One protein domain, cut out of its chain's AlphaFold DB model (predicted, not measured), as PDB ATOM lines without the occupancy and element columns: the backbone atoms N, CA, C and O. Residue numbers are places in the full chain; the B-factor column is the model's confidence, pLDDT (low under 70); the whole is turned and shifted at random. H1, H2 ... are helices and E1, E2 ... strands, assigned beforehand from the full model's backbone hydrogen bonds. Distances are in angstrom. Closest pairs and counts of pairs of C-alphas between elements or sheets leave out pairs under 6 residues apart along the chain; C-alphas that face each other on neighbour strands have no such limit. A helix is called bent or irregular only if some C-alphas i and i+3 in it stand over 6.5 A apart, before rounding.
ATOM      1  N   LYS A 704      26.549 -46.207  28.734       92.19
ATOM      2  CA  LYS A 704      26.517 -45.065  27.828       92.19
ATOM      3  C   LYS A 704      26.564 -45.517  26.376       92.19
ATOM      4  O   LYS A 704      27.352 -46.399  26.039       92.19
ATOM      5  N   THR A 705      25.748 -44.906  25.525       94.94
ATOM      6  CA  THR A 705      25.771 -45.162  24.085       94.94
ATOM      7  C   THR A 705      25.521 -43.897  23.264       94.94
ATOM      8  O   THR A 705      24.640 -43.107  23.589       94.94
ATOM      9  N   THR A 706      26.249 -43.741  22.165       94.62
ATOM     10  CA  THR A 706      25.977 -42.773  21.096       94.62
ATOM     11  C   THR A 706      25.686 -43.551  19.824       94.62
ATOM     12  O   THR A 706      26.425 -44.475  19.484       94.62
ATOM     13  N   LEU A 707      24.589 -43.215  19.153       95.94
ATOM     14  CA  LEU A 707      24.158 -43.861  17.920       95.94
ATOM     15  C   LEU A 707      23.875 -42.777  16.877       95.94
ATOM     16  O   LEU A 707      22.923 -42.011  17.017       95.94
ATOM     17  N   ASN A 708      24.695 -42.722  15.832       95.62
ATOM     18  CA  ASN A 708      24.542 -41.797  14.716       95.62
ATOM     19  C   ASN A 708      24.257 -42.565  13.418       95.62
ATOM     20  O   ASN A 708      24.984 -43.490  13.054       95.62
ATOM     21  N   SER A 709      23.206 -42.162  12.705       95.50
ATOM     22  CA  SER A 709      22.846 -42.688  11.386       95.50
ATOM     23  C   SER A 709      22.643 -44.204  11.384       95.50
ATOM     24  O   SER A 709      22.994 -44.892  10.436       95.50
ATOM     25  N   VAL A 710      22.094 -44.740  12.479       96.19
ATOM     26  CA  VAL A 710      21.824 -46.175  12.634       96.19
ATOM     27  C   VAL A 710      20.469 -46.548  12.031       96.19
ATOM     28  O   VAL A 710      19.468 -45.873  12.279       96.19
ATOM     29  N   CYS A 711      20.411 -47.674  11.320       95.94
ATOM     30  CA  CYS A 711      19.148 -48.330  10.980       95.94
ATOM     31  C   CYS A 711      18.616 -49.110  12.181       95.94
ATOM     32  O   CYS A 711      19.337 -49.929  12.742       95.94
ATOM     33  N   MET A 712      17.369 -48.864  12.572       96.44
ATOM     34  CA  MET A 712      16.711 -49.360  13.777       96.44
ATOM     35  C   MET A 712      15.623 -50.396  13.474       96.44
ATOM     36  O   MET A 712      14.976 -50.372  12.428       96.44
ATOM     37  N   ASP A 713      15.407 -51.288  14.443       96.69
ATOM     38  CA  ASP A 713      14.285 -52.230  14.481       96.69
ATOM     39  C   ASP A 713      13.580 -52.102  15.840       96.69
ATOM     40  O   ASP A 713      14.102 -52.570  16.862       96.69
ATOM     41  N   SER A 714      12.403 -51.467  15.865       96.75
ATOM     42  CA  SER A 714      11.631 -51.231  17.100       96.75
ATOM     43  C   SER A 714      11.335 -52.542  17.845       96.75
ATOM     44  O   SER A 714      11.361 -52.587  19.077       96.75
ATOM     45  N   ARG A 715      11.154 -53.648  17.108       96.50
ATOM     46  CA  ARG A 715      10.816 -54.977  17.645       96.50
ATOM     47  C   ARG A 715      11.971 -55.579  18.443       96.50
ATOM     48  O   ARG A 715      11.749 -56.402  19.330       96.50
ATOM     49  N   LYS A 716      13.211 -55.178  18.139       96.69
ATOM     50  CA  LYS A 716      14.434 -55.623  18.831       96.69
ATOM     51  C   LYS A 716      14.965 -54.596  19.829       96.69
ATOM     52  O   LYS A 716      15.767 -54.955  20.693       96.69
ATOM     53  N   LEU A 717      14.492 -53.350  19.765       95.50
ATOM     54  CA  LEU A 717      14.951 -52.249  20.611       95.50
ATOM     55  C   LEU A 717      14.867 -52.583  22.106       95.50
ATOM     56  O   LEU A 717      15.829 -52.369  22.837       95.50
ATOM     57  N   LYS A 718      13.768 -53.194  22.565       94.38
ATOM     58  CA  LYS A 718      13.609 -53.595  23.976       94.38
ATOM     59  C   LYS A 718      14.710 -54.553  24.446       94.38
ATOM     60  O   LYS A 718      15.166 -54.457  25.584       94.38
ATOM     61  N   GLY A 719      15.139 -55.465  23.571       92.75
ATOM     62  CA  GLY A 719      16.241 -56.390  23.835       92.75
ATOM     63  C   GLY A 719      17.605 -55.696  23.845       92.75
ATOM     64  O   GLY A 719      18.432 -56.023  24.691       92.75
ATOM     65  N   PHE A 720      17.812 -54.723  22.953       93.00
ATOM     66  CA  PHE A 720      19.028 -53.904  22.888       93.00
ATOM     67  C   PHE A 720      19.202 -53.015  24.131       93.00
ATOM     68  O   PHE A 720      20.269 -53.016  24.739       93.00
ATOM     69  N   LEU A 721      18.145 -52.308  24.549       91.44
ATOM     70  CA  LEU A 721      18.166 -51.449  25.741       91.44
ATOM     71  C   LEU A 721      18.353 -52.259  27.036       91.44
ATOM     72  O   LEU A 721      18.893 -51.766  28.024       91.44
ATOM     73  N   GLY A 722      17.906 -53.518  27.041       89.69
ATOM     74  CA  GLY A 722      17.998 -54.396  28.199       89.69
ATOM     75  C   GLY A 722      17.170 -53.902  29.392       89.69
ATOM     76  O   GLY A 722      16.168 -53.199  29.254       89.69
ATOM     77  N   ASN A 723      17.553 -54.328  30.598       88.69
ATOM     78  CA  ASN A 723      16.911 -53.929  31.863       88.69
ATOM     79  C   ASN A 723      17.832 -53.074  32.745       88.69
ATOM     80  O   ASN A 723      17.521 -52.844  33.910       88.69
ATOM     81  N   ARG A 724      19.009 -52.699  32.236       87.06
ATOM     82  CA  ARG A 724      20.024 -51.985  33.009       87.06
ATOM     83  C   ARG A 724      19.966 -50.486  32.726       87.06
ATOM     84  O   ARG A 724      19.405 -50.089  31.708       87.06
ATOM     85  N   PRO A 725      20.554 -49.675  33.616       88.94
ATOM     86  CA  PRO A 725      20.650 -48.247  33.395       88.94
ATOM     87  C   PRO A 725      21.494 -47.958  32.158       88.94
ATOM     88  O   PRO A 725      22.642 -48.398  32.087       88.94
ATOM     89  N   LEU A 726      20.927 -47.233  31.201       90.62
ATOM     90  CA  LEU A 726      21.584 -46.901  29.945       90.62
ATOM     91  C   LEU A 726      21.356 -45.433  29.629       90.62
ATOM     92  O   LEU A 726      20.222 -44.982  29.531       90.62
ATOM     93  N   TRP A 727      22.442 -44.708  29.416       90.69
ATOM     94  CA  TRP A 727      22.416 -43.333  28.965       90.69
ATOM     95  C   TRP A 727      22.711 -43.259  27.467       90.69
ATOM     96  O   TRP A 727      23.837 -43.479  27.032       90.69
ATOM     97  N   ILE A 728      21.703 -42.935  26.667       92.00
ATOM     98  CA  ILE A 728      21.882 -42.569  25.267       92.00
ATOM     99  C   ILE A 728      22.318 -41.103  25.233       92.00
ATOM    100  O   ILE A 728      21.515 -40.195  25.464       92.00
ATOM    101  N   THR A 729      23.607 -40.871  24.998       89.50
ATOM    102  CA  THR A 729      24.165 -39.520  24.901       89.50
ATOM    103  C   THR A 729      23.680 -38.790  23.674       89.50
ATOM    104  O   THR A 729      23.511 -37.582  23.736       89.50
ATOM    105  N   GLU A 730      23.466 -39.501  22.574       89.81
ATOM    106  CA  GLU A 730      23.024 -38.921  21.315       89.81
ATOM    107  C   GLU A 730      22.388 -40.008  20.446       89.81
ATOM    108  O   GLU A 730      22.930 -41.114  20.331       89.81
ATOM    109  N   LEU A 731      21.227 -39.692  19.868       93.12
ATOM    110  CA  LEU A 731      20.538 -40.522  18.885       93.12
ATOM    111  C   LEU A 731      20.279 -39.660  17.647       93.12
ATOM    112  O   LEU A 731      19.215 -39.066  17.469       93.12
ATOM    113  N   HIS A 732      21.320 -39.541  16.833       92.56
ATOM    114  CA  HIS A 732      21.410 -38.589  15.738       92.56
ATOM    115  C   HIS A 732      21.093 -39.279  14.415       92.56
ATOM    116  O   HIS A 732      21.677 -40.316  14.111       92.56
ATOM    117  N   LYS A 733      20.185 -38.730  13.604       93.50
ATOM    118  CA  LYS A 733      19.850 -39.267  12.286       93.50
ATOM    119  C   LYS A 733      19.431 -40.761  12.305       93.50
ATOM    120  O   LYS A 733      19.753 -41.468  11.349       93.50
ATOM    121  N   PRO A 734      18.718 -41.299  13.316       95.75
ATOM    122  CA  PRO A 734      18.291 -42.695  13.269       95.75
ATOM    123  C   PRO A 734      17.285 -42.928  12.129       95.75
ATOM    124  O   PRO A 734      16.451 -42.070  11.833       95.75
ATOM    125  N   HIS A 735      17.324 -44.103  11.511       96.19
ATOM    126  CA  HIS A 735      16.345 -44.525  10.512       96.19
ATOM    127  C   HIS A 735      15.582 -45.755  11.005       96.19
ATOM    128  O   HIS A 735      16.199 -46.740  11.383       96.19
ATOM    129  N   MET A 736      14.250 -45.743  10.999       96.69
ATOM    130  CA  MET A 736      13.432 -46.893  11.394       96.69
ATOM    131  C   MET A 736      13.154 -47.803  10.194       96.69
ATOM    132  O   MET A 736      12.207 -47.561   9.445       96.69
ATOM    133  N   SER A 737      13.962 -48.856  10.026       95.25
ATOM    134  CA  SER A 737      13.823 -49.821   8.922       95.25
ATOM    135  C   SER A 737      12.710 -50.837   9.169       95.25
ATOM    136  O   SER A 737      12.062 -51.294   8.231       95.25
ATOM    137  N   PHE A 738      12.492 -51.217  10.432       95.88
ATOM    138  CA  PHE A 738      11.496 -52.218  10.800       95.88
ATOM    139  C   PHE A 738      10.684 -51.795  12.023       95.88
ATOM    140  O   PHE A 738      11.242 -51.435  13.060       95.88
ATOM    141  N   GLY A 739       9.360 -51.924  11.901       95.56
ATOM    142  CA  GLY A 739       8.400 -51.430  12.888       95.56
ATOM    143  C   GLY A 739       8.152 -49.932  12.730       95.56
ATOM    144  O   GLY A 739       8.279 -49.416  11.624       95.56
ATOM    145  N   THR A 740       7.762 -49.235  13.797       95.75
ATOM    146  CA  THR A 740       7.412 -47.801  13.734       95.75
ATOM    147  C   THR A 740       8.090 -46.971  14.823       95.75
ATOM    148  O   THR A 740       8.453 -47.481  15.886       95.75
ATOM    149  N   TRP A 741       8.219 -45.660  14.589       95.56
ATOM    150  CA  TRP A 741       8.643 -44.726  15.638       95.56
ATOM    151  C   TRP A 741       7.691 -44.705  16.833       95.56
ATOM    152  O   TRP A 741       8.162 -44.622  17.961       95.56
ATOM    153  N   THR A 742       6.387 -44.882  16.615       95.25
ATOM    154  CA  THR A 742       5.405 -45.020  17.697       95.25
ATOM    155  C   THR A 742       5.798 -46.135  18.664       95.25
ATOM    156  O   THR A 742       5.949 -45.886  19.857       95.25
ATOM    157  N   GLU A 743       6.056 -47.340  18.147       96.25
ATOM    158  CA  GLU A 743       6.496 -48.484  18.954       96.25
ATOM    159  C   GLU A 743       7.842 -48.226  19.640       96.25
ATOM    160  O   GLU A 743       8.026 -48.575  20.804       96.25
ATOM    161  N   ALA A 744       8.801 -47.627  18.927       96.56
ATOM    162  CA  ALA A 744      10.122 -47.349  19.477       96.56
ATOM    163  C   ALA A 744      10.057 -46.351  20.642       96.56
ATOM    164  O   ALA A 744      10.683 -46.585  21.677       96.56
ATOM    165  N   LEU A 745       9.272 -45.280  20.500       95.94
ATOM    166  CA  LEU A 745       9.037 -44.294  21.552       95.94
ATOM    167  C   LEU A 745       8.301 -44.913  22.743       95.94
ATOM    168  O   LEU A 745       8.696 -44.663  23.879       95.94
ATOM    169  N   ASP A 746       7.295 -45.762  22.506       96.19
ATOM    170  CA  ASP A 746       6.587 -46.483  23.572       96.19
ATOM    171  C   ASP A 746       7.558 -47.378  24.370       96.19
ATOM    172  O   ASP A 746       7.540 -47.384  25.602       96.19
ATOM    173  N   VAL A 747       8.458 -48.094  23.682       96.31
ATOM    174  CA  VAL A 747       9.501 -48.923  24.314       96.31
ATOM    175  C   VAL A 747      10.500 -48.071  25.099       96.31
ATOM    176  O   VAL A 747      10.887 -48.452  26.205       96.31
ATOM    177  N   MET A 748      10.939 -46.933  24.553       95.31
ATOM    178  CA  MET A 748      11.854 -46.024  25.253       95.31
ATOM    179  C   MET A 748      11.199 -45.422  26.497       95.31
ATOM    180  O   MET A 748      11.834 -45.401  27.547       95.31
ATOM    181  N   ARG A 749       9.927 -45.012  26.408       94.44
ATOM    182  CA  ARG A 749       9.139 -44.512  27.540       94.44
ATOM    183  C   ARG A 749       8.948 -45.583  28.614       94.44
ATOM    184  O   ARG A 749       9.205 -45.314  29.777       94.44
ATOM    185  N   GLU A 750       8.593 -46.820  28.244       94.19
ATOM    186  CA  GLU A 750       8.483 -47.952  29.193       94.19
ATOM    187  C   GLU A 750       9.784 -48.164  29.986       94.19
ATOM    188  O   GLU A 750       9.768 -48.594  31.139       94.19
ATOM    189  N   LYS A 751      10.928 -47.894  29.351       91.69
ATOM    190  CA  LYS A 751      12.256 -48.070  29.940       91.69
ATOM    191  C   LYS A 751      12.778 -46.837  30.662       91.69
ATOM    192  O   LYS A 751      13.799 -46.969  31.338       91.69
ATOM    193  N   TYR A 752      12.148 -45.681  30.496       88.19
ATOM    194  CA  TYR A 752      12.638 -44.426  31.037       88.19
ATOM    195  C   TYR A 752      12.558 -44.411  32.566       88.19
ATOM    196  O   TYR A 752      11.591 -44.886  33.158       88.19
ATOM    197  N   ASP A 753      13.591 -43.866  33.205       79.31
ATOM    198  CA  ASP A 753      13.630 -43.707  34.658       79.31
ATOM    199  C   ASP A 753      13.174 -42.306  35.074       79.31
ATOM    200  O   ASP A 753      13.872 -41.315  34.843       79.31
ATOM    201  N   THR A 754      12.013 -42.220  35.720       70.94
ATOM    202  CA  THR A 754      11.458 -40.958  36.223       70.94
ATOM    203  C   THR A 754      12.121 -40.477  37.517       70.94
ATOM    204  O   THR A 754      12.032 -39.291  37.825       70.94
ATOM    205  N   GLU A 755      12.830 -41.341  38.262       67.38
ATOM    206  CA  GLU A 755      13.561 -40.954  39.486       67.38
ATOM    207  C   GLU A 755      14.896 -40.251  39.176       67.38
ATOM    208  O   GLU A 755      15.652 -39.881  40.084       67.38
ATOM    209  N   TRP A 756      15.208 -40.048  37.895       65.19
ATOM    210  CA  TRP A 756      16.466 -39.460  37.481       65.19
ATOM    211  C   TRP A 756      16.544 -37.970  37.821       65.19
ATOM    212  O   TRP A 756      15.958 -37.105  37.168       65.19
ATOM    213  N   SER A 757      17.356 -37.646  38.824       56.03
ATOM    214  CA  SER A 757      17.892 -36.295  38.958       56.03
ATOM    215  C   SER A 757      18.823 -36.060  37.772       56.03
ATOM    216  O   SER A 757      19.697 -36.891  37.518       56.03
ATOM    217  N   ARG A 758      18.609 -34.954  37.033       57.56
ATOM    218  CA  ARG A 758      19.457 -34.531  35.903       57.56
ATOM    219  C   ARG A 758      20.914 -34.869  36.219       57.56
ATOM    220  O   ARG A 758      21.356 -34.569  37.337       57.56
ATOM    221  N   PRO A 759      21.666 -35.452  35.269       53.56
ATOM    222  CA  PRO A 759      23.047 -35.763  35.548       53.56
ATOM    223  C   PRO A 759      23.680 -34.421  35.903       53.56
ATOM    224  O   PRO A 759      23.342 -33.377  35.325       53.56
ATOM    225  N   ASN A 760      24.567 -34.400  36.892       55.56
ATOM    226  CA  ASN A 760      25.345 -33.187  37.090       55.56
ATOM    227  C   ASN A 760      25.945 -32.778  35.725       55.56
ATOM    228  O   ASN A 760      26.161 -33.637  34.863       55.56
ATOM    229  N   LYS A 761      26.186 -31.479  35.491       53.69
ATOM    230  CA  LYS A 761      26.675 -30.915  34.205       53.69
ATOM    231  C   LYS A 761      27.946 -31.597  33.633       53.69
ATOM    232  O   LYS A 761      28.449 -31.222  32.578       53.69
ATOM    233  N   TRP A 762      28.478 -32.585  34.342       48.28
ATOM    234  CA  TRP A 762      29.680 -33.358  34.107       48.28
ATOM    235  C   TRP A 762      29.422 -34.750  33.512       48.28
ATOM    236  O   TRP A 762      30.390 -35.463  33.267       48.28
ATOM    237  N   GLY A 763      28.166 -35.149  33.270       54.62
ATOM    238  CA  GLY A 763      27.851 -36.410  32.586       54.62
ATOM    239  C   GLY A 763      28.173 -37.667  33.401       54.62
ATOM    240  O   GLY A 763      28.281 -38.755  32.837       54.62
ATOM    241  N   LYS A 764      28.334 -37.549  34.728       56.50
ATOM    242  CA  LYS A 764      28.415 -38.732  35.589       56.50
ATOM    243  C   LYS A 764      27.025 -39.338  35.704       56.50
ATOM    244  O   LYS A 764      26.155 -38.785  36.371       56.50
ATOM    245  N   VAL A 765      26.847 -40.496  35.078       56.72
ATOM    246  CA  VAL A 765      25.741 -41.397  35.398       56.72
ATOM    247  C   VAL A 765      25.996 -41.888  36.823       56.72
ATOM    248  O   VAL A 765      26.957 -42.622  37.055       56.72
ATOM    249  N   ASP A 766      25.208 -41.415  37.789       62.12
ATOM    250  CA  ASP A 766      25.241 -41.952  39.151       62.12
ATOM    251  C   ASP A 766      24.958 -43.465  39.073       62.12
ATOM    252  O   ASP A 766      24.093 -43.901  38.313       62.12
ATOM    253  N   ASP A 767      25.647 -44.295  39.859       64.50
ATOM    254  CA  ASP A 767      25.346 -45.738  39.934       64.50
ATOM    255  C   ASP A 767      23.893 -45.999  40.394       64.50
ATOM    256  O   ASP A 767      23.409 -47.131  40.342       64.50
ATOM    257  N   LYS A 768      23.196 -44.949  40.845       65.12
ATOM    258  CA  LYS A 768      21.788 -44.942  41.237       65.12
ATOM    259  C   LYS A 768      20.780 -44.812  40.096       65.12
ATOM    260  O   LYS A 768      19.599 -44.973  40.385       65.12
ATOM    261  N   VAL A 769      21.184 -44.512  38.857       64.56
ATOM    262  CA  VAL A 769      20.226 -44.476  37.733       64.56
ATOM    263  C   VAL A 769      19.588 -45.859  37.590       64.56
ATOM    264  O   VAL A 769      20.295 -46.860  37.660       64.56
ATOM    265  N   LYS A 770      18.269 -45.939  37.408       74.56
ATOM    266  CA  LYS A 770      17.487 -47.172  37.247       74.56
ATOM    267  C   LYS A 770      16.674 -47.130  35.949       74.56
ATOM    268  O   LYS A 770      15.454 -47.188  35.973       74.56
ATOM    269  N   GLY A 771      17.330 -47.098  34.793       85.69
ATOM    270  CA  GLY A 771      16.627 -47.245  33.513       85.69
ATOM    271  C   GLY A 771      17.269 -46.488  32.364       85.69
ATOM    272  O   GLY A 771      18.458 -46.166  32.393       85.69
ATOM    273  N   LEU A 772      16.482 -46.247  31.323       89.12
ATOM    274  CA  LEU A 772      16.895 -45.506  30.145       89.12
ATOM    275  C   LEU A 772      16.928 -44.012  30.448       89.12
ATOM    276  O   LEU A 772      15.989 -43.446  31.000       89.12
ATOM    277  N   ASN A 773      17.990 -43.373  29.991       86.50
ATOM    278  CA  ASN A 773      18.089 -41.938  29.905       86.50
ATOM    279  C   ASN A 773      18.508 -41.522  28.501       86.50
ATOM    280  O   ASN A 773      19.389 -42.145  27.915       86.50
ATOM    281  N   ILE A 774      17.932 -40.443  27.986       84.88
ATOM    282  CA  ILE A 774      18.339 -39.845  26.717       84.88
ATOM    283  C   ILE A 774      18.804 -38.430  27.037       84.88
ATOM    284  O   ILE A 774      17.990 -37.522  27.195       84.88
ATOM    285  N   GLY A 775      20.116 -38.265  27.224       69.38
ATOM    286  CA  GLY A 775      20.668 -36.976  27.659       69.38
ATOM    287  C   GLY A 775      21.050 -36.047  26.517       69.38
ATOM    288  O   GLY A 775      21.420 -34.908  26.788       69.38
ATOM    289  N   GLY A 776      20.967 -36.509  25.271       65.62
ATOM    290  CA  GLY A 776      21.118 -35.664  24.091       65.62
ATOM    291  C   GLY A 776      19.865 -35.599  23.237       65.62
ATOM    292  O   GLY A 776      18.771 -35.974  23.651       65.62
ATOM    293  N   ARG A 777      20.062 -35.078  22.030       74.81
ATOM    294  CA  ARG A 777      19.021 -34.806  21.045       74.81
ATOM    295  C   ARG A 777      18.654 -36.106  20.323       74.81
ATOM    296  O   ARG A 777      19.532 -36.762  19.766       74.81
ATOM    297  N   LEU A 778      17.371 -36.466  20.334       85.94
ATOM    298  CA  LEU A 778      16.792 -37.366  19.335       85.94
ATOM    299  C   LEU A 778      16.431 -36.504  18.130       85.94
ATOM    300  O   LEU A 778      15.434 -35.785  18.176       85.94
ATOM    301  N   TRP A 779      17.274 -36.521  17.101       86.50
ATOM    302  CA  TRP A 779      17.181 -35.558  16.003       86.50
ATOM    303  C   TRP A 779      17.078 -36.249  14.633       86.50
ATOM    304  O   TRP A 779      17.542 -37.380  14.481       86.50
ATOM    305  N   GLU A 780      16.488 -35.589  13.637       89.50
ATOM    306  CA  GLU A 780      16.490 -36.008  12.219       89.50
ATOM    307  C   GLU A 780      16.135 -37.493  11.989       89.50
ATOM    308  O   GLU A 780      16.706 -38.190  11.131       89.50
ATOM    309  N   ALA A 781      15.201 -37.991  12.801       92.69
ATOM    310  CA  ALA A 781      14.691 -39.349  12.724       92.69
ATOM    311  C   ALA A 781      14.000 -39.584  11.375       92.69
ATOM    312  O   ALA A 781      13.349 -38.697  10.841       92.69
ATOM    313  N   SER A 782      14.124 -40.763  10.786       94.12
ATOM    314  CA  SER A 782      13.488 -41.075   9.497       94.12
ATOM    315  C   SER A 782      12.905 -42.486   9.491       94.12
ATOM    316  O   SER A 782      13.088 -43.234  10.452       94.12
ATOM    317  N   GLY A 783      12.190 -42.857   8.428       93.31
ATOM    318  CA  GLY A 783      11.558 -44.172   8.289       93.31
ATOM    319  C   GLY A 783      10.083 -44.190   8.697       93.31
ATOM    320  O   GLY A 783       9.407 -43.157   8.716       93.31
ATOM    321  N   ALA A 784       9.568 -45.387   8.977       90.19
ATOM    322  CA  ALA A 784       8.141 -45.612   9.188       90.19
ATOM    323  C   ALA A 784       7.572 -44.794  10.363       90.19
ATOM    324  O   ALA A 784       8.085 -44.824  11.486       90.19
ATOM    325  N   GLY A 785       6.481 -44.074  10.090       83.88
ATOM    326  CA  GLY A 785       5.832 -43.152  11.023       83.88
ATOM    327  C   GLY A 785       6.314 -41.704  10.912       83.88
ATOM    328  O   GLY A 785       5.567 -40.820  11.297       83.88
ATOM    329  N   CYS A 786       7.498 -41.431  10.345       86.69
ATOM    330  CA  CYS A 786       7.929 -40.055  10.054       86.69
ATOM    331  C   CYS A 786       7.369 -39.547   8.721       86.69
ATOM    332  O   CYS A 786       7.009 -38.380   8.616       86.69
ATOM    333  N   SER A 787       7.286 -40.416   7.708       85.19
ATOM    334  CA  SER A 787       6.826 -40.053   6.357       85.19
ATOM    335  C   SER A 787       5.349 -39.661   6.285       85.19
ATOM    336  O   SER A 787       4.946 -38.985   5.345       85.19
ATOM    337  N   THR A 788       4.543 -40.070   7.266       85.44
ATOM    338  CA  THR A 788       3.126 -39.702   7.373       85.44
ATOM    339  C   THR A 788       2.918 -38.385   8.121       85.44
ATOM    340  O   THR A 788       1.839 -37.806   8.029       85.44
ATOM    341  N   MET A 789       3.930 -37.880   8.840       89.31
ATOM    342  CA  MET A 789       3.841 -36.634   9.607       89.31
ATOM    343  C   MET A 789       3.840 -35.416   8.695       89.31
ATOM    344  O   MET A 789       4.627 -35.310   7.756       89.31
ATOM    345  N   THR A 790       3.014 -34.424   9.035       88.44
ATOM    346  CA  THR A 790       3.164 -33.092   8.442       88.44
ATOM    347  C   THR A 790       4.549 -32.539   8.785       88.44
ATOM    348  O   THR A 790       5.076 -32.798   9.870       88.44
ATOM    349  N   ARG A 791       5.140 -31.724   7.901       84.94
ATOM    350  CA  ARG A 791       6.462 -31.103   8.130       84.94
ATOM    351  C   ARG A 791       6.557 -30.416   9.499       84.94
ATOM    352  O   ARG A 791       7.584 -30.507  10.165       84.94
ATOM    353  N   MET A 792       5.473 -29.771   9.937       83.44
ATOM    354  CA  MET A 792       5.382 -29.114  11.241       83.44
ATOM    355  C   MET A 792       5.278 -30.105  12.411       83.44
ATOM    356  O   MET A 792       5.896 -29.887  13.451       83.44
ATOM    357  N   ALA A 793       4.514 -31.197  12.278       84.06
ATOM    358  CA  ALA A 793       4.470 -32.253  13.293       84.06
ATOM    359  C   ALA A 793       5.834 -32.945  13.434       84.06
ATOM    360  O   ALA A 793       6.333 -33.099  14.545       84.06
ATOM    361  N   TYR A 794       6.477 -33.263  12.309       87.50
ATOM    362  CA  TYR A 794       7.823 -33.821  12.281       87.50
ATOM    363  C   TYR A 794       8.840 -32.892  12.949       87.50
ATOM    364  O   TYR A 794       9.580 -33.326  13.829       87.50
ATOM    365  N   ALA A 795       8.841 -31.603  12.590       83.75
ATOM    366  CA  ALA A 795       9.782 -30.645  13.157       83.75
ATOM    367  C   ALA A 795       9.632 -30.503  14.678       83.75
ATOM    368  O   ALA A 795      10.634 -30.436  15.382       83.75
ATOM    369  N   ARG A 796       8.400 -30.525  15.203       83.50
ATOM    370  CA  ARG A 796       8.145 -30.504  16.655       83.50
ATOM    371  C   ARG A 796       8.595 -31.790  17.357       83.50
ATOM    372  O   ARG A 796       9.089 -31.733  18.486       83.50
ATOM    373  N   ALA A 797       8.441 -32.937  16.697       82.38
ATOM    374  CA  ALA A 797       8.798 -34.237  17.255       82.38
ATOM    375  C   ALA A 797      10.311 -34.513  17.235       82.38
ATOM    376  O   ALA A 797      10.850 -34.950  18.253       82.38
ATOM    377  N   PHE A 798      10.983 -34.246  16.109       86.31
ATOM    378  CA  PHE A 798      12.317 -34.777  15.802       86.31
ATOM    379  C   PHE A 798      13.335 -33.754  15.272       86.31
ATOM    380  O   PHE A 798      14.467 -34.154  15.006       86.31
ATOM    381  N   SER A 799      13.008 -32.469  15.095       78.56
ATOM    382  CA  SER A 799      13.960 -31.514  14.497       78.56
ATOM    383  C   SER A 799      14.168 -30.242  15.305       78.56
ATOM    384  O   SER A 799      13.376 -29.848  16.157       78.56
ATOM    385  N   ILE A 800      15.264 -29.564  14.974       67.62
ATOM    386  CA  ILE A 800      15.456 -28.148  15.281       67.62
ATOM    387  C   ILE A 800      14.664 -27.363  14.222       67.62
ATOM    388  O   ILE A 800      14.724 -27.727  13.043       67.62
ATOM    389  N   PRO A 801      13.905 -26.321  14.594       59.75
ATOM    390  CA  PRO A 801      13.168 -25.522  13.625       59.75
ATOM    391  C   PRO A 801      14.121 -24.939  12.563       59.75
ATOM    392  O   PRO A 801      15.223 -24.487  12.904       59.75
ATOM    393  N   PRO A 802      13.729 -24.942  11.274       55.03
ATOM    394  CA  PRO A 802      14.486 -24.252  10.235       55.03
ATOM    395  C   PRO A 802      14.530 -22.755  10.579       55.03
ATOM    396  O   PRO A 802      13.485 -22.128  10.716       55.03
ATOM    397  N   GLY A 803      15.731 -22.204  10.785       60.47
ATOM    398  CA  GLY A 803      15.942 -20.831  11.280       60.47
ATOM    399  C   GLY A 803      16.691 -20.737  12.614       60.47
ATOM    400  O   GLY A 803      17.000 -19.640  13.076       60.47
ATOM    401  N   GLY A 804      17.034 -21.877  13.221       60.66
ATOM    402  CA  GLY A 804      17.645 -21.899  14.545       60.66
ATOM    403  C   GLY A 804      16.609 -21.651  15.638       60.66
ATOM    404  O   GLY A 804      15.416 -21.509  15.390       60.66
ATOM    405  N   TRP A 805      17.057 -21.668  16.885       59.03
ATOM    406  CA  TRP A 805      16.176 -21.504  18.034       59.03
ATOM    407  C   TRP A 805      15.506 -20.120  17.997       59.03
ATOM    408  O   TRP A 805      16.228 -19.116  18.031       59.03
ATOM    409  N   PRO A 806      14.163 -20.029  17.969       53.69
ATOM    410  CA  PRO A 806      13.495 -18.744  18.077       53.69
ATOM    411  C   PRO A 806      13.919 -18.076  19.390       53.69
ATOM    412  O   PRO A 806      13.782 -18.637  20.485       53.69
ATOM    413  N   LYS A 807      14.512 -16.885  19.272       59.12
ATOM    414  CA  LYS A 807      14.858 -16.053  20.423       59.12
ATOM    415  C   LYS A 807      13.579 -15.380  20.901       59.12
ATOM    416  O   LYS A 807      13.162 -14.381  20.327       59.12
ATOM    417  N   ILE A 808      12.980 -15.902  21.963       54.69
ATOM    418  CA  ILE A 808      11.896 -15.214  22.666       54.69
ATOM    419  C   ILE A 808      12.567 -14.354  23.742       54.69
ATOM    420  O   ILE A 808      13.256 -14.870  24.622       54.69
ATOM    421  N   ASN A 809      12.447 -13.028  23.636       60.78
ATOM    422  CA  ASN A 809      13.098 -12.062  24.538       60.78
ATOM    423  C   ASN A 809      14.631 -12.210  24.620       60.78
ATOM    424  O   ASN A 809      15.226 -12.125  25.694       60.78
ATOM    425  N   GLY A 810      15.287 -12.501  23.490       67.31
ATOM    426  CA  GLY A 810      16.744 -12.681  23.440       67.31
ATOM    427  C   GLY A 810      17.257 -13.973  24.089       67.31
ATOM    428  O   GLY A 810      18.458 -14.235  24.037       67.31
ATOM    429  N   LYS A 811      16.371 -14.811  24.644       55.28
ATOM    430  CA  LYS A 811      16.689 -16.147  25.157       55.28
ATOM    431  C   LYS A 811      16.139 -17.201  24.208       55.28
ATOM    432  O   LYS A 811      15.056 -17.059  23.651       55.28
ATOM    433  N   TYR A 812      16.898 -18.270  24.012       60.06
ATOM    434  CA  TYR A 812      16.428 -19.407  23.238       60.06
ATOM    435  C   TYR A 812      15.292 -20.090  23.996       60.06
ATOM    436  O   TYR A 812      15.502 -20.623  25.087       60.06
ATOM    437  N   SER A 813      14.084 -20.019  23.439       57.44
ATOM    438  CA  SER A 813      12.943 -20.753  23.967       57.44
ATOM    439  C   SER A 813      13.107 -22.229  23.612       57.44
ATOM    440  O   SER A 813      13.225 -22.591  22.439       57.44
ATOM    441  N   HIS A 814      13.152 -23.078  24.636       60.66
ATOM    442  CA  HIS A 814      13.096 -24.532  24.482       60.66
ATOM    443  C   HIS A 814      11.651 -25.059  24.483       60.66
ATOM    444  O   HIS A 814      11.441 -26.241  24.225       60.66
ATOM    445  N   GLU A 815      10.663 -24.208  24.773       54.53
ATOM    446  CA  GLU A 815       9.267 -24.608  24.937       54.53
ATOM    447  C   GLU A 815       8.651 -24.941  23.571       54.53
ATOM    448  O   GLU A 815       8.392 -24.061  22.752       54.53
ATOM    449  N   GLY A 816       8.450 -26.238  23.307       55.59
ATOM    450  CA  GLY A 816       7.724 -26.740  22.132       55.59
ATOM    451  C   GLY A 816       8.521 -27.636  21.177       55.59
ATOM    452  O   GLY A 816       7.923 -28.231  20.280       55.59
ATOM    453  N   PHE A 817       9.831 -27.782  21.381       59.62
ATOM    454  CA  PHE A 817      10.692 -28.669  20.590       59.62
ATOM    455  C   PHE A 817      11.082 -29.903  21.409       59.62
ATOM    456  O   PHE A 817      11.095 -29.839  22.632       59.62
ATOM    457  N   TRP A 818      11.399 -31.020  20.746       73.94
ATOM    458  CA  TRP A 818      11.704 -32.316  21.384       73.94
ATOM    459  C   TRP A 818      10.495 -33.022  21.998       73.94
ATOM    460  O   TRP A 818      10.626 -33.700  23.016       73.94
ATOM    461  N   GLN A 819       9.316 -32.930  21.371       79.81
ATOM    462  CA  GLN A 819       8.118 -33.630  21.864       79.81
ATOM    463  C   GLN A 819       8.355 -35.136  22.047       79.81
ATOM    464  O   GLN A 819       7.871 -35.720  23.009       79.81
ATOM    465  N   ALA A 820       9.166 -35.768  21.191       81.00
ATOM    466  CA  ALA A 820       9.543 -37.169  21.375       81.00
ATOM    467  C   ALA A 820      10.344 -37.397  22.672       81.00
ATOM    468  O   ALA A 820      10.120 -38.382  23.371       81.00
ATOM    469  N   GLN A 821      11.240 -36.477  23.033       83.69
ATOM    470  CA  GLN A 821      12.009 -36.551  24.277       83.69
ATOM    471  C   GLN A 821      11.127 -36.280  25.499       83.69
ATOM    472  O   GLN A 821      11.215 -37.028  26.469       83.69
ATOM    473  N   HIS A 822      10.235 -35.287  25.423       85.69
ATOM    474  CA  HIS A 822       9.241 -35.005  26.464       85.69
ATOM    475  C   HIS A 822       8.269 -36.175  26.669       85.69
ATOM    476  O   HIS A 822       7.912 -36.511  27.797       85.69
ATOM    477  N   TYR A 823       7.859 -36.841  25.587       87.19
ATOM    478  CA  TYR A 823       7.045 -38.050  25.658       87.19
ATOM    479  C   TYR A 823       7.783 -39.178  26.386       87.19
ATOM    480  O   TYR A 823       7.232 -39.787  27.304       87.19
ATOM    481  N   ILE A 824       9.043 -39.435  26.015       86.56
ATOM    482  CA  ILE A 824       9.880 -40.449  26.669       86.56
ATOM    483  C   ILE A 824      10.080 -40.116  28.153       86.56
ATOM    484  O   ILE A 824      10.010 -41.022  28.979       86.56
ATOM    485  N   SER A 825      10.267 -38.839  28.506       84.75
ATOM    486  CA  SER A 825      10.477 -38.405  29.893       84.75
ATOM    487  C   SER A 825       9.209 -38.337  30.750       84.75
ATOM    488  O   SER A 825       9.295 -37.970  31.921       84.75
ATOM    489  N   HIS A 826       8.048 -38.726  30.207       87.06
ATOM    490  CA  HIS A 826       6.730 -38.576  30.836       87.06
ATOM    491  C   HIS A 826       6.318 -37.118  31.114       87.06
ATOM    492  O   HIS A 826       5.383 -36.884  31.877       87.06
ATOM    493  N   GLU A 827       6.964 -36.138  30.481       84.75
ATOM    494  CA  GLU A 827       6.519 -34.737  30.496       84.75
ATOM    495  C   GLU A 827       5.312 -34.514  29.571       84.75
ATOM    496  O   GLU A 827       4.546 -33.572  29.762       84.75
ATOM    497  N   GLN A 828       5.116 -35.398  28.588       86.81
ATOM    498  CA  GLN A 828       3.934 -35.442  27.729       86.81
ATOM    499  C   GLN A 828       3.315 -36.839  27.721       86.81
ATOM    500  O   GLN A 828       4.014 -37.844  27.606       86.81
ATOM    501  N   ASP A 829       1.986 -36.923  27.788       90.25
ATOM    502  CA  ASP A 829       1.265 -38.204  27.792       90.25
ATOM    503  C   ASP A 829       0.977 -38.761  26.402       90.25
ATOM    504  O   ASP A 829       0.869 -39.977  26.228       90.25
ATOM    505  N   VAL A 830       0.898 -37.886  25.405       91.31
ATOM    506  CA  VAL A 830       0.537 -38.276  24.047       91.31
ATOM    507  C   VAL A 830       1.793 -38.531  23.231       91.31
ATOM    508  O   VAL A 830       2.713 -37.718  23.210       91.31
ATOM    509  N   ASN A 831       1.835 -39.693  22.580       90.88
ATOM    510  CA  ASN A 831       2.922 -40.038  21.678       90.88
ATOM    511  C   ASN A 831       2.788 -39.165  20.421       90.88
ATOM    512  O   ASN A 831       1.790 -39.317  19.713       90.88
ATOM    513  N   PRO A 832       3.765 -38.296  20.107       88.88
ATOM    514  CA  PRO A 832       3.649 -37.357  18.991       88.88
ATOM    515  C   PRO A 832       3.549 -38.050  17.623       88.88
ATOM    516  O   PRO A 832       3.188 -37.412  16.639       88.88
ATOM    517  N   CYS A 833       3.841 -39.352  17.545       89.06
ATOM    518  CA  CYS A 833       3.680 -40.164  16.340       89.06
ATOM    519  C   CYS A 833       2.309 -40.864  16.225       89.06
ATOM    520  O   CYS A 833       2.100 -41.583  15.252       89.06
ATOM    521  N   ARG A 834       1.393 -40.721  17.200       87.50
ATOM    522  CA  ARG A 834       0.023 -41.288  17.140       87.50
ATOM    523  C   ARG A 834      -1.041 -40.297  16.668       87.50
ATOM    524  O   ARG A 834      -2.097 -40.738  16.230       87.50
ATOM    525  N   ASP A 835      -0.768 -38.999  16.767       66.19
ATOM    526  CA  ASP A 835      -1.710 -37.920  16.426       66.19
ATOM    527  C   ASP A 835      -1.706 -37.557  14.926       66.19
ATOM    528  O   ASP A 835      -2.144 -36.475  14.530       66.19
ATOM    529  N   VAL A 836      -1.181 -38.455  14.092       57.62
ATOM    530  CA  VAL A 836      -0.967 -38.303  12.650       57.62
ATOM    531  C   VAL A 836      -1.467 -39.563  11.965       57.62
ATOM    532  O   VAL A 836      -2.191 -39.426  10.955       57.62
TER     533      VAL A 836
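This is residues 704 to 836 of the 836 residues of an uncharacterized protein of Colletotrichum fructicola (strain Nara gc5) (UniProt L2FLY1). Three runs of chain lie side by side, all parallel, forming the sheet E1 E3 E5 and, past a turn, the strand pair E2 E4, which short pairings extend. Four helices touch one after the next in the order H1, H2, H4, H3; H2 and H4 graze the larger sheet, and the long loop of residues 799 to 818 reaches to 27 A from the mean of the C-alphas. The printed part has 133 residues, in the order E1 E2 H1 E3 E4 H2 E5 H3 H4, of mixed class, helices and strands, with under half of the residues in named elements. It is compact, with a radius of gyration of the C-alphas of 14.7 A and spans of 39 by 38 by 27 A.

Start at E1, residues 704 to 708, an edge strand beside the inner strand E3, residues 726 to 732; they are parallel at 15 degrees, and N 705 is 2.8 A from O 727, within hydrogen-bond range. On the other side of E3 look for E5, residues 772 to 774, parallel at 35 degrees, with N 728 and O 773 within range at 2.7 A. E2, residues 711 to 713, and E4, residues 735 to 738, are parallel at 38 degrees, with N 712 and O 735 at 2.7 A. Residues 778 to 779 pair in parallel with residues 731 to 732 of E3, and residues 782 to 783 with residues 735 to 736 of E4. H1, residues 714 to 721, touches H2, residues 741 to 751, at a shallow tilt of 27 degrees, the same way; their closest C-alphas, of Ser 714 and Ala 744, are 4.8 A apart. H2 touches H4, residues 819 to 824, at a steep tilt of 41 degrees; C-alphas 749 and 824 are closest, at 4.2 A. H3, residues 791 to 798, touches H4 at a shallow tilt of 34 degrees, only just short of steep, closest at C-alphas 797 and 819, 4.7 A. H2 only grazes the sheet E1 E3 E5 with residues 748 to 751, and H4 with residues 821 to 824. Every O i to N i+4 pair is within range in H2, H3 and H4, but 2 of 4 in H1.

Find C-alpha 704 at (26.517, -45.065, 27.828), where E1 begins its 13.7 A. H1 spans 10.8 A and is irregular, with C-alphas 715 and 718 7.1 A apart. E3 spans 16.5 A, H2 15.1 A and H3 10.3 A. H4 ends at C-alpha 824, (9.880, -40.449, 26.669).

C-alphas 719 and 809, the farthest apart, are 44.4 A from each other. The printed part has no cut. The links H2 to E5, E5 to H3 and H3 to H4 are long. Confidence is under 70 at residues 755 to 769, 775 to 776, 800 to 817 and 835 to 836.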